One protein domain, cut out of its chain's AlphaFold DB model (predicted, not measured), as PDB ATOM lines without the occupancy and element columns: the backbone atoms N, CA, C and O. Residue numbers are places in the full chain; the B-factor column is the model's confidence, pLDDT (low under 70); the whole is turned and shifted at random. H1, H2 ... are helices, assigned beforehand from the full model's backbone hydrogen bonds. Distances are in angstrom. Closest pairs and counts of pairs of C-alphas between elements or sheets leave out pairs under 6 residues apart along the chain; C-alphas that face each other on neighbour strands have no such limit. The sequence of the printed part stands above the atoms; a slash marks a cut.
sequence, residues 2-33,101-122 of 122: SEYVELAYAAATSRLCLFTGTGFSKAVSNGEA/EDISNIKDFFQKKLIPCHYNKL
ATOM      1  N   SER A   2     -19.435  22.289  -6.047       83.44
ATOM      2  CA  SER A   2     -19.582  21.800  -4.670       83.44
ATOM      3  C   SER A   2     -21.051  21.560  -4.340       83.44
ATOM      4  O   SER A   2     -21.930  22.301  -4.779       83.44
ATOM      5  N   GLU A   3     -21.295  20.539  -3.534       84.38
ATOM      6  CA  GLU A   3     -22.593  20.115  -3.012       84.38
ATOM      7  C   GLU A   3     -23.334  21.293  -2.349       84.38
ATOM      8  O   GLU A   3     -24.555  21.422  -2.426       84.38
ATOM      9  N   TYR A   4     -22.579  22.227  -1.764       86.44
ATOM     10  CA  TYR A   4     -23.094  23.462  -1.177       86.44
ATOM     11  C   TYR A   4     -23.715  24.423  -2.200       86.44
ATOM     12  O   TYR A   4     -24.704  25.084  -1.887       86.44
ATOM     13  N   VAL A   5     -23.165  24.510  -3.417       90.56
ATOM     14  CA  VAL A   5     -23.715  25.366  -4.482       90.56
ATOM     15  C   VAL A   5     -25.038  24.800  -4.988       90.56
ATOM     16  O   VAL A   5     -25.979  25.561  -5.203       90.56
ATOM     17  N   GLU A   6     -25.142  23.478  -5.124       86.25
ATOM     18  CA  GLU A   6     -26.386  22.819  -5.535       86.25
ATOM     19  C   GLU A   6     -27.485  22.977  -4.478       86.25
ATOM     20  O   GLU A   6     -28.614  23.341  -4.816       86.25
ATOM     21  N   LEU A   7     -27.149  22.812  -3.195       86.44
ATOM     22  CA  LEU A   7     -28.072  23.062  -2.084       86.44
ATOM     23  C   LEU A   7     -28.532  24.524  -2.037       86.44
ATOM     24  O   LEU A   7     -29.729  24.789  -1.918       86.44
ATOM     25  N   ALA A   8     -27.606  25.478  -2.168       86.44
ATOM     26  CA  ALA A   8     -27.935  26.900  -2.183       86.44
ATOM     27  C   ALA A   8     -28.822  27.267  -3.383       86.44
ATOM     28  O   ALA A   8     -29.799  28.000  -3.227       86.44
ATOM     29  N   TYR A   9     -28.531  26.721  -4.567       88.06
ATOM     30  CA  TYR A   9     -29.336  26.920  -5.769       88.06
ATOM     31  C   TYR A   9     -30.745  26.329  -5.620       88.06
ATOM     32  O   TYR A   9     -31.733  27.009  -5.909       88.06
ATOM     33  N   ALA A  10     -30.870  25.103  -5.107       86.00
ATOM     34  CA  ALA A  10     -32.166  24.481  -4.831       86.00
ATOM     35  C   ALA A  10     -32.975  25.282  -3.795       86.00
ATOM     36  O   ALA A  10     -34.174  25.500  -3.976       86.00
ATOM     37  N   ALA A  11     -32.319  25.792  -2.748       83.06
ATOM     38  CA  ALA A  11     -32.940  26.635  -1.728       83.06
ATOM     39  C   ALA A  11     -33.331  28.035  -2.243       83.06
ATOM     40  O   ALA A  11     -34.298  28.630  -1.759       83.06
ATOM     41  N   ALA A  12     -32.587  28.594  -3.201       84.75
ATOM     42  CA  ALA A  12     -32.897  29.880  -3.828       84.75
ATOM     43  C   ALA A  12     -34.036  29.770  -4.853       84.75
ATOM     44  O   ALA A  12     -34.814  30.705  -5.002       84.75
ATOM     45  N   THR A  13     -34.153  28.623  -5.526       87.19
ATOM     46  CA  THR A  13     -35.165  28.366  -6.567       87.19
ATOM     47  C   THR A  13     -36.441  27.698  -6.047       87.19
ATOM     48  O   THR A  13     -37.300  27.338  -6.849       87.19
ATOM     49  N   SER A  14     -36.577  27.526  -4.726       77.50
ATOM     50  CA  SER A  14     -37.702  26.823  -4.080       77.50
ATOM     51  C   SER A  14     -37.905  25.392  -4.602       77.50
ATOM     52  O   SER A  14     -39.026  24.904  -4.708       77.50
ATOM     53  N   ARG A  15     -36.804  24.713  -4.949       80.31
ATOM     54  CA  ARG A  15     -36.771  23.312  -5.410       80.31
ATOM     55  C   ARG A  15     -36.194  22.360  -4.362       80.31
ATOM     56  O   ARG A  15     -35.923  21.201  -4.662       80.31
ATOM     57  N   LEU A  16     -35.965  22.853  -3.147       81.12
ATOM     58  CA  LEU A  16     -35.442  22.054  -2.051       81.12
ATOM     59  C   LEU A  16     -36.560  21.208  -1.431       81.12
ATOM     60  O   LEU A  16     -37.572  21.740  -0.982       81.12
ATOM     61  N   CYS A  17     -36.346  19.896  -1.367       77.38
ATOM     62  CA  CYS A  17     -37.192  18.962  -0.633       77.38
ATOM     63  C   CYS A  17     -36.396  18.395   0.547       77.38
ATOM     64  O   CYS A  17     -35.258  17.959   0.371       77.38
ATOM     65  N   LEU A  18     -36.985  18.415   1.744       77.31
ATOM     66  CA  LEU A  18     -36.372  17.885   2.960       77.31
ATOM     67  C   LEU A  18     -37.073  16.590   3.373       77.31
ATOM     68  O   LEU A  18     -38.277  16.579   3.618       77.31
ATOM     69  N   PHE A  19     -36.299  15.516   3.509       77.50
ATOM     70  CA  PHE A  19     -36.751  14.269   4.119       77.50
ATOM     71  C   PHE A  19     -36.265  14.232   5.570       77.50
ATOM     72  O   PHE A  19     -35.080  14.032   5.834       77.50
ATOM     73  N   THR A  20     -37.169  14.474   6.518       78.88
ATOM     74  CA  THR A  20     -36.836  14.562   7.946       78.88
ATOM     75  C   THR A  20     -37.212  13.278   8.680       78.88
ATOM     76  O   THR A  20     -38.369  12.868   8.651       78.88
ATOM     77  N   GLY A  21     -36.252  12.663   9.373       78.25
ATOM     78  CA  GLY A  21     -36.502  11.511  10.244       78.25
ATOM     79  C   GLY A  21     -36.901  11.904  11.672       78.25
ATOM     80  O   GLY A  21     -36.932  13.079  12.034       78.25
ATOM     81  N   THR A  22     -37.124  10.908  12.528       80.88
ATOM     82  CA  THR A  22     -37.502  11.103  13.944       80.88
ATOM     83  C   THR A  22     -36.448  11.852  14.767       80.88
ATOM     84  O   THR A  22     -36.791  12.524  15.737       80.88
ATOM     85  N   GLY A  23     -35.177  11.823  14.349       81.31
ATOM     86  CA  GLY A  23     -34.116  12.648  14.936       81.31
ATOM     87  C   GLY A  23     -34.359  14.153  14.777       81.31
ATOM     88  O   GLY A  23     -34.072  14.914  15.698       81.31
ATOM     89  N   PHE A  24     -34.956  14.579  13.660       83.75
ATOM     90  CA  PHE A  24     -35.355  15.973  13.472       83.75
ATOM     91  C   PHE A  24     -36.488  16.342  14.431       83.75
ATOM     92  O   PHE A  24     -36.373  17.342  15.131       83.75
ATOM     93  N   SER A  25     -37.517  15.493  14.545       83.19
ATOM     94  CA  SER A  25     -38.616  15.688  15.503       83.19
ATOM     95  C   SER A  25     -38.112  15.825  16.942       83.19
ATOM     96  O   SER A  25     -38.561  16.714  17.654       83.19
ATOM     97  N   LYS A  26     -37.136  15.001  17.349       84.69
ATOM     98  CA  LYS A  26     -36.517  15.068  18.682       84.69
ATOM     99  C   LYS A  26     -35.739  16.365  18.897       84.69
ATOM    100  O   LYS A  26     -35.797  16.930  19.983       84.69
ATOM    101  N   ALA A  27     -35.050  16.863  17.871       84.56
ATOM    102  CA  ALA A  27     -34.330  18.131  17.948       84.56
ATOM    103  C   ALA A  27     -35.280  19.336  18.054       84.56
ATOM    104  O   ALA A  27     -35.078  20.194  18.907       84.56
ATOM    105  N   VAL A  28     -36.343  19.386  17.241       85.19
ATOM    106  CA  VAL A  28     -37.294  20.516  17.241       85.19
ATOM    107  C   VAL A  28     -38.244  20.524  18.439       85.19
ATOM    108  O   VAL A  28     -38.941  21.510  18.650       85.19
ATOM    109  N   SER A  29     -38.280  19.450  19.227       82.62
ATOM    110  CA  SER A  29     -39.078  19.330  20.450       82.62
ATOM    111  C   SER A  29     -38.214  19.334  21.721       82.62
ATOM    112  O   SER A  29     -38.618  18.752  22.723       82.62
ATOM    113  N   ASN A  30     -36.978  19.852  21.684       83.94
ATOM    114  CA  ASN A  30     -36.051  19.853  22.831       83.94
ATOM    115  C   ASN A  30     -35.860  18.476  23.509       83.94
ATOM    116  O   ASN A  30     -35.671  18.377  24.719       83.94
ATOM    117  N   GLY A  31     -35.909  17.390  22.737       82.19
ATOM    118  CA  GLY A  31     -35.756  16.025  23.237       82.19
ATOM    119  C   GLY A  31     -37.056  15.316  23.629       82.19
ATOM    120  O   GLY A  31     -36.999  14.116  23.893       82.19
ATOM    121  N   GLU A  32     -38.208  15.999  23.631       83.38
ATOM    122  CA  GLU A  32     -39.497  15.401  24.022       83.38
ATOM    123  C   GLU A  32     -39.994  14.302  23.068       83.38
ATOM    124  O   GLU A  32     -40.591  13.315  23.512       83.38
ATOM    125  N   ALA A  33     -39.748  14.438  21.761       86.19
ATOM    126  CA  ALA A  33     -40.179  13.458  20.779       86.19
ATOM    127  C   ALA A  33     -39.418  12.135  20.959       86.19
ATOM    128  O   ALA A  33     -38.180  12.125  20.984       86.19
ATOM    129  N   GLU A 101     -39.224  26.136  22.092       73.56
ATOM    130  CA  GLU A 101     -39.426  27.590  22.000       73.56
ATOM    131  C   GLU A 101     -38.525  28.270  20.944       73.56
ATOM    132  O   GLU A 101     -38.913  29.285  20.371       73.56
ATOM    133  N   ASP A 102     -37.367  27.685  20.609       75.50
ATOM    134  CA  ASP A 102     -36.336  28.299  19.746       75.50
ATOM    135  C   ASP A 102     -36.362  27.816  18.278       75.50
ATOM    136  O   ASP A 102     -35.348  27.716  17.589       75.50
ATOM    137  N   ILE A 103     -37.544  27.471  17.760       79.19
ATOM    138  CA  ILE A 103     -37.691  26.971  16.378       79.19
ATOM    139  C   ILE A 103     -38.160  28.037  15.382       79.19
ATOM    140  O   ILE A 103     -38.565  27.706  14.267       79.19
ATOM    141  N   SER A 104     -38.121  29.317  15.757       78.88
ATOM    142  CA  SER A 104     -38.613  30.430  14.930       78.88
ATOM    143  C   SER A 104     -37.955  30.462  13.549       78.88
ATOM    144  O   SER A 104     -38.644  30.568  12.538       78.88
ATOM    145  N   ASN A 105     -36.639  30.244  13.484       80.56
ATOM    146  CA  ASN A 105     -35.894  30.187  12.220       80.56
ATOM    147  C   ASN A 105     -36.321  29.011  11.329       80.56
ATOM    148  O   ASN A 105     -36.328  29.120  10.105       80.56
ATOM    149  N   ILE A 106     -36.684  27.884  11.947       81.25
ATOM    150  CA  ILE A 106     -37.140  26.682  11.247       81.25
ATOM    151  C   ILE A 106     -38.543  26.932  10.688       81.25
ATOM    152  O   ILE A 106     -38.769  26.719   9.499       81.25
ATOM    153  N   LYS A 107     -39.462  27.466  11.503       78.81
ATOM    154  CA  LYS A 107     -40.816  27.840  11.065       78.81
ATOM    155  C   LYS A 107     -40.782  28.810   9.887       78.81
ATOM    156  O   LYS A 107     -41.415  28.555   8.866       78.81
ATOM    157  N   ASP A 108     -39.979  29.866   9.987       80.62
ATOM    158  CA  ASP A 108     -39.804  30.850   8.919       80.62
ATOM    159  C   ASP A 108     -39.282  30.228   7.618       80.62
ATOM    160  O   ASP A 108     -39.704  30.609   6.521       80.62
ATOM    161  N   PHE A 109     -38.361  29.269   7.730       78.38
ATOM    162  CA  PHE A 109     -37.798  28.560   6.588       78.38
ATOM    163  C   PHE A 109     -38.844  27.687   5.884       78.38
ATOM    164  O   PHE A 109     -38.978  27.762   4.660       78.38
ATOM    165  N   PHE A 110     -39.613  26.898   6.641       75.06
ATOM    166  CA  PHE A 110     -40.643  26.024   6.076       75.06
ATOM    167  C   PHE A 110     -41.817  26.819   5.486       75.06
ATOM    168  O   PHE A 110     -42.235  26.520   4.370       75.06
ATOM    169  N   GLN A 111     -42.279  27.887   6.150       71.94
ATOM    170  CA  GLN A 111     -43.395  28.715   5.667       71.94
ATOM    171  C   GLN A 111     -43.102  29.436   4.347       71.94
ATOM    172  O   GLN A 111     -43.993  29.596   3.515       71.94
ATOM    173  N   LYS A 112     -41.864  29.900   4.142       67.19
ATOM    174  CA  LYS A 112     -41.508  30.692   2.954       67.19
ATOM    175  C   LYS A 112     -41.107  29.835   1.753       67.19
ATOM    176  O   LYS A 112     -41.102  30.355   0.638       67.19
ATOM    177  N   LYS A 113     -40.690  28.576   1.961       59.47
ATOM    178  CA  LYS A 113     -39.922  27.830   0.945       59.47
ATOM    179  C   LYS A 113     -40.260  26.347   0.762       59.47
ATOM    180  O   LYS A 113     -39.673  25.753  -0.140       59.47
ATOM    181  N   LEU A 114     -41.166  25.741   1.538       55.75
ATOM    182  CA  LEU A 114     -41.479  24.310   1.403       55.75
ATOM    183  C   LEU A 114     -42.979  23.992   1.365       55.75
ATOM    184  O   LEU A 114     -43.786  24.598   2.058       55.75
ATOM    185  N   ILE A 115     -43.317  22.957   0.593       52.94
ATOM    186  CA  ILE A 115     -44.577  22.215   0.705       52.94
ATOM    187  C   ILE A 115     -44.302  21.050   1.677       52.94
ATOM    188  O   ILE A 115     -43.467  20.201   1.353       52.94
ATOM    189  N   PRO A 116     -44.912  20.997   2.875       50.03
ATOM    190  CA  PRO A 116     -44.655  19.923   3.833       50.03
ATOM    191  C   PRO A 116     -45.267  18.589   3.366       50.03
ATOM    192  O   PRO A 116     -46.435  18.528   2.993       50.03
ATOM    193  N   CYS A 117     -44.489  17.499   3.425       43.25
ATOM    194  CA  CYS A 117     -44.914  16.134   3.056       43.25
ATOM    195  C   CYS A 117     -45.214  15.223   4.271       43.25
ATOM    196  O   CYS A 117     -45.241  13.998   4.136       43.25
ATOM    197  N   HIS A 118     -45.424  15.778   5.471       49.06
ATOM    198  CA  HIS A 118     -45.683  14.996   6.688       49.06
ATOM    199  C   HIS A 118     -46.789  15.582   7.570       49.06
ATOM    200  O   HIS A 118     -46.994  16.787   7.603       49.06
ATOM    201  N   TYR A 119     -47.444  14.704   8.340       42.44
ATOM    202  CA  TYR A 119     -48.491  15.006   9.332       42.44
ATOM    203  C   TYR A 119     -48.004  15.810  10.556       42.44
ATOM    204  O   TYR A 119     -48.759  15.999  11.508       42.44
ATOM    205  N   ASN A 120     -46.740  16.241  10.582       46.91
ATOM    206  CA  ASN A 120     -46.167  16.910  11.744       46.91
ATOM    207  C   ASN A 120     -46.501  18.411  11.712       46.91
ATOM    208  O   ASN A 120     -46.440  19.023  10.650       46.91
ATOM    209  N   LYS A 121     -46.861  18.988  12.867       49.66
ATOM    210  CA  LYS A 121     -47.387  20.364  13.026       49.66
ATOM    211  C   LYS A 121     -46.314  21.465  12.858       49.66
ATOM    212  O   LYS A 121     -46.208  22.337  13.720       49.66
ATOM    213  N   LEU A 122     -45.490  21.404  11.814       47.84
ATOM    214  CA  LEU A 122     -44.476  22.421  11.497       47.84
ATOM    215  C   LEU A 122     -44.978  23.422  10.459       47.84
ATOM    216  O   LEU A 122     -45.587  22.976   9.463       47.84
TER     217      LEU A 122
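Overview. This is residues 2 to 33 and 101 to 122 of the 122 residues of an uncharacterized protein of Escherichia coli (UniProt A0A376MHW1). Three short helices, H1, H2 and H3, are spread out in an open triangle, and no helix touches another. H1 is at one end of the longest axis and H2 toward the other, joined by the drawn-out residues 13 to 21. The 54 printed residues hold three named helices, in the order H1, H2, H3, and no named strand; the class is all helix. The whole is only just loose, close to compact, with a radius of gyration of the C-alphas of 12.4 A, and elongated, 35 by 21 by 21 A.

Arrangement. H1, residues 3 to 12, and H2, residues 22 to 28, are apart. H3, residues 104 to 113, is apart from H2. H1 and H3 are close but not clearly touching: their closest C-alphas, of Ala 11 and Lys 113, are 7.6 A apart, and their lines are about perpendicular at 74 degrees. In H1, H2 and H3 every O i to N i+4 pair is within hydrogen-bond range.

Along the chain. H1 begins at C-alpha 3 (-22.593, 20.115, -3.012) and measures 14.2 A, H2 10.0 A. H3, 14.3 A, ends at C-alpha 113 (-39.922, 27.830, 0.945).

Size, cuts and confidence. The C-alphas of Ser 2 and Glu 32 are the farthest apart, 35.5 A. Residues 34 to 100 are not printed; C-alphas 33 and 101 are 14.2 A apart. H1 to H2 is a short link. Residues 112 to 122 have pLDDT under 70.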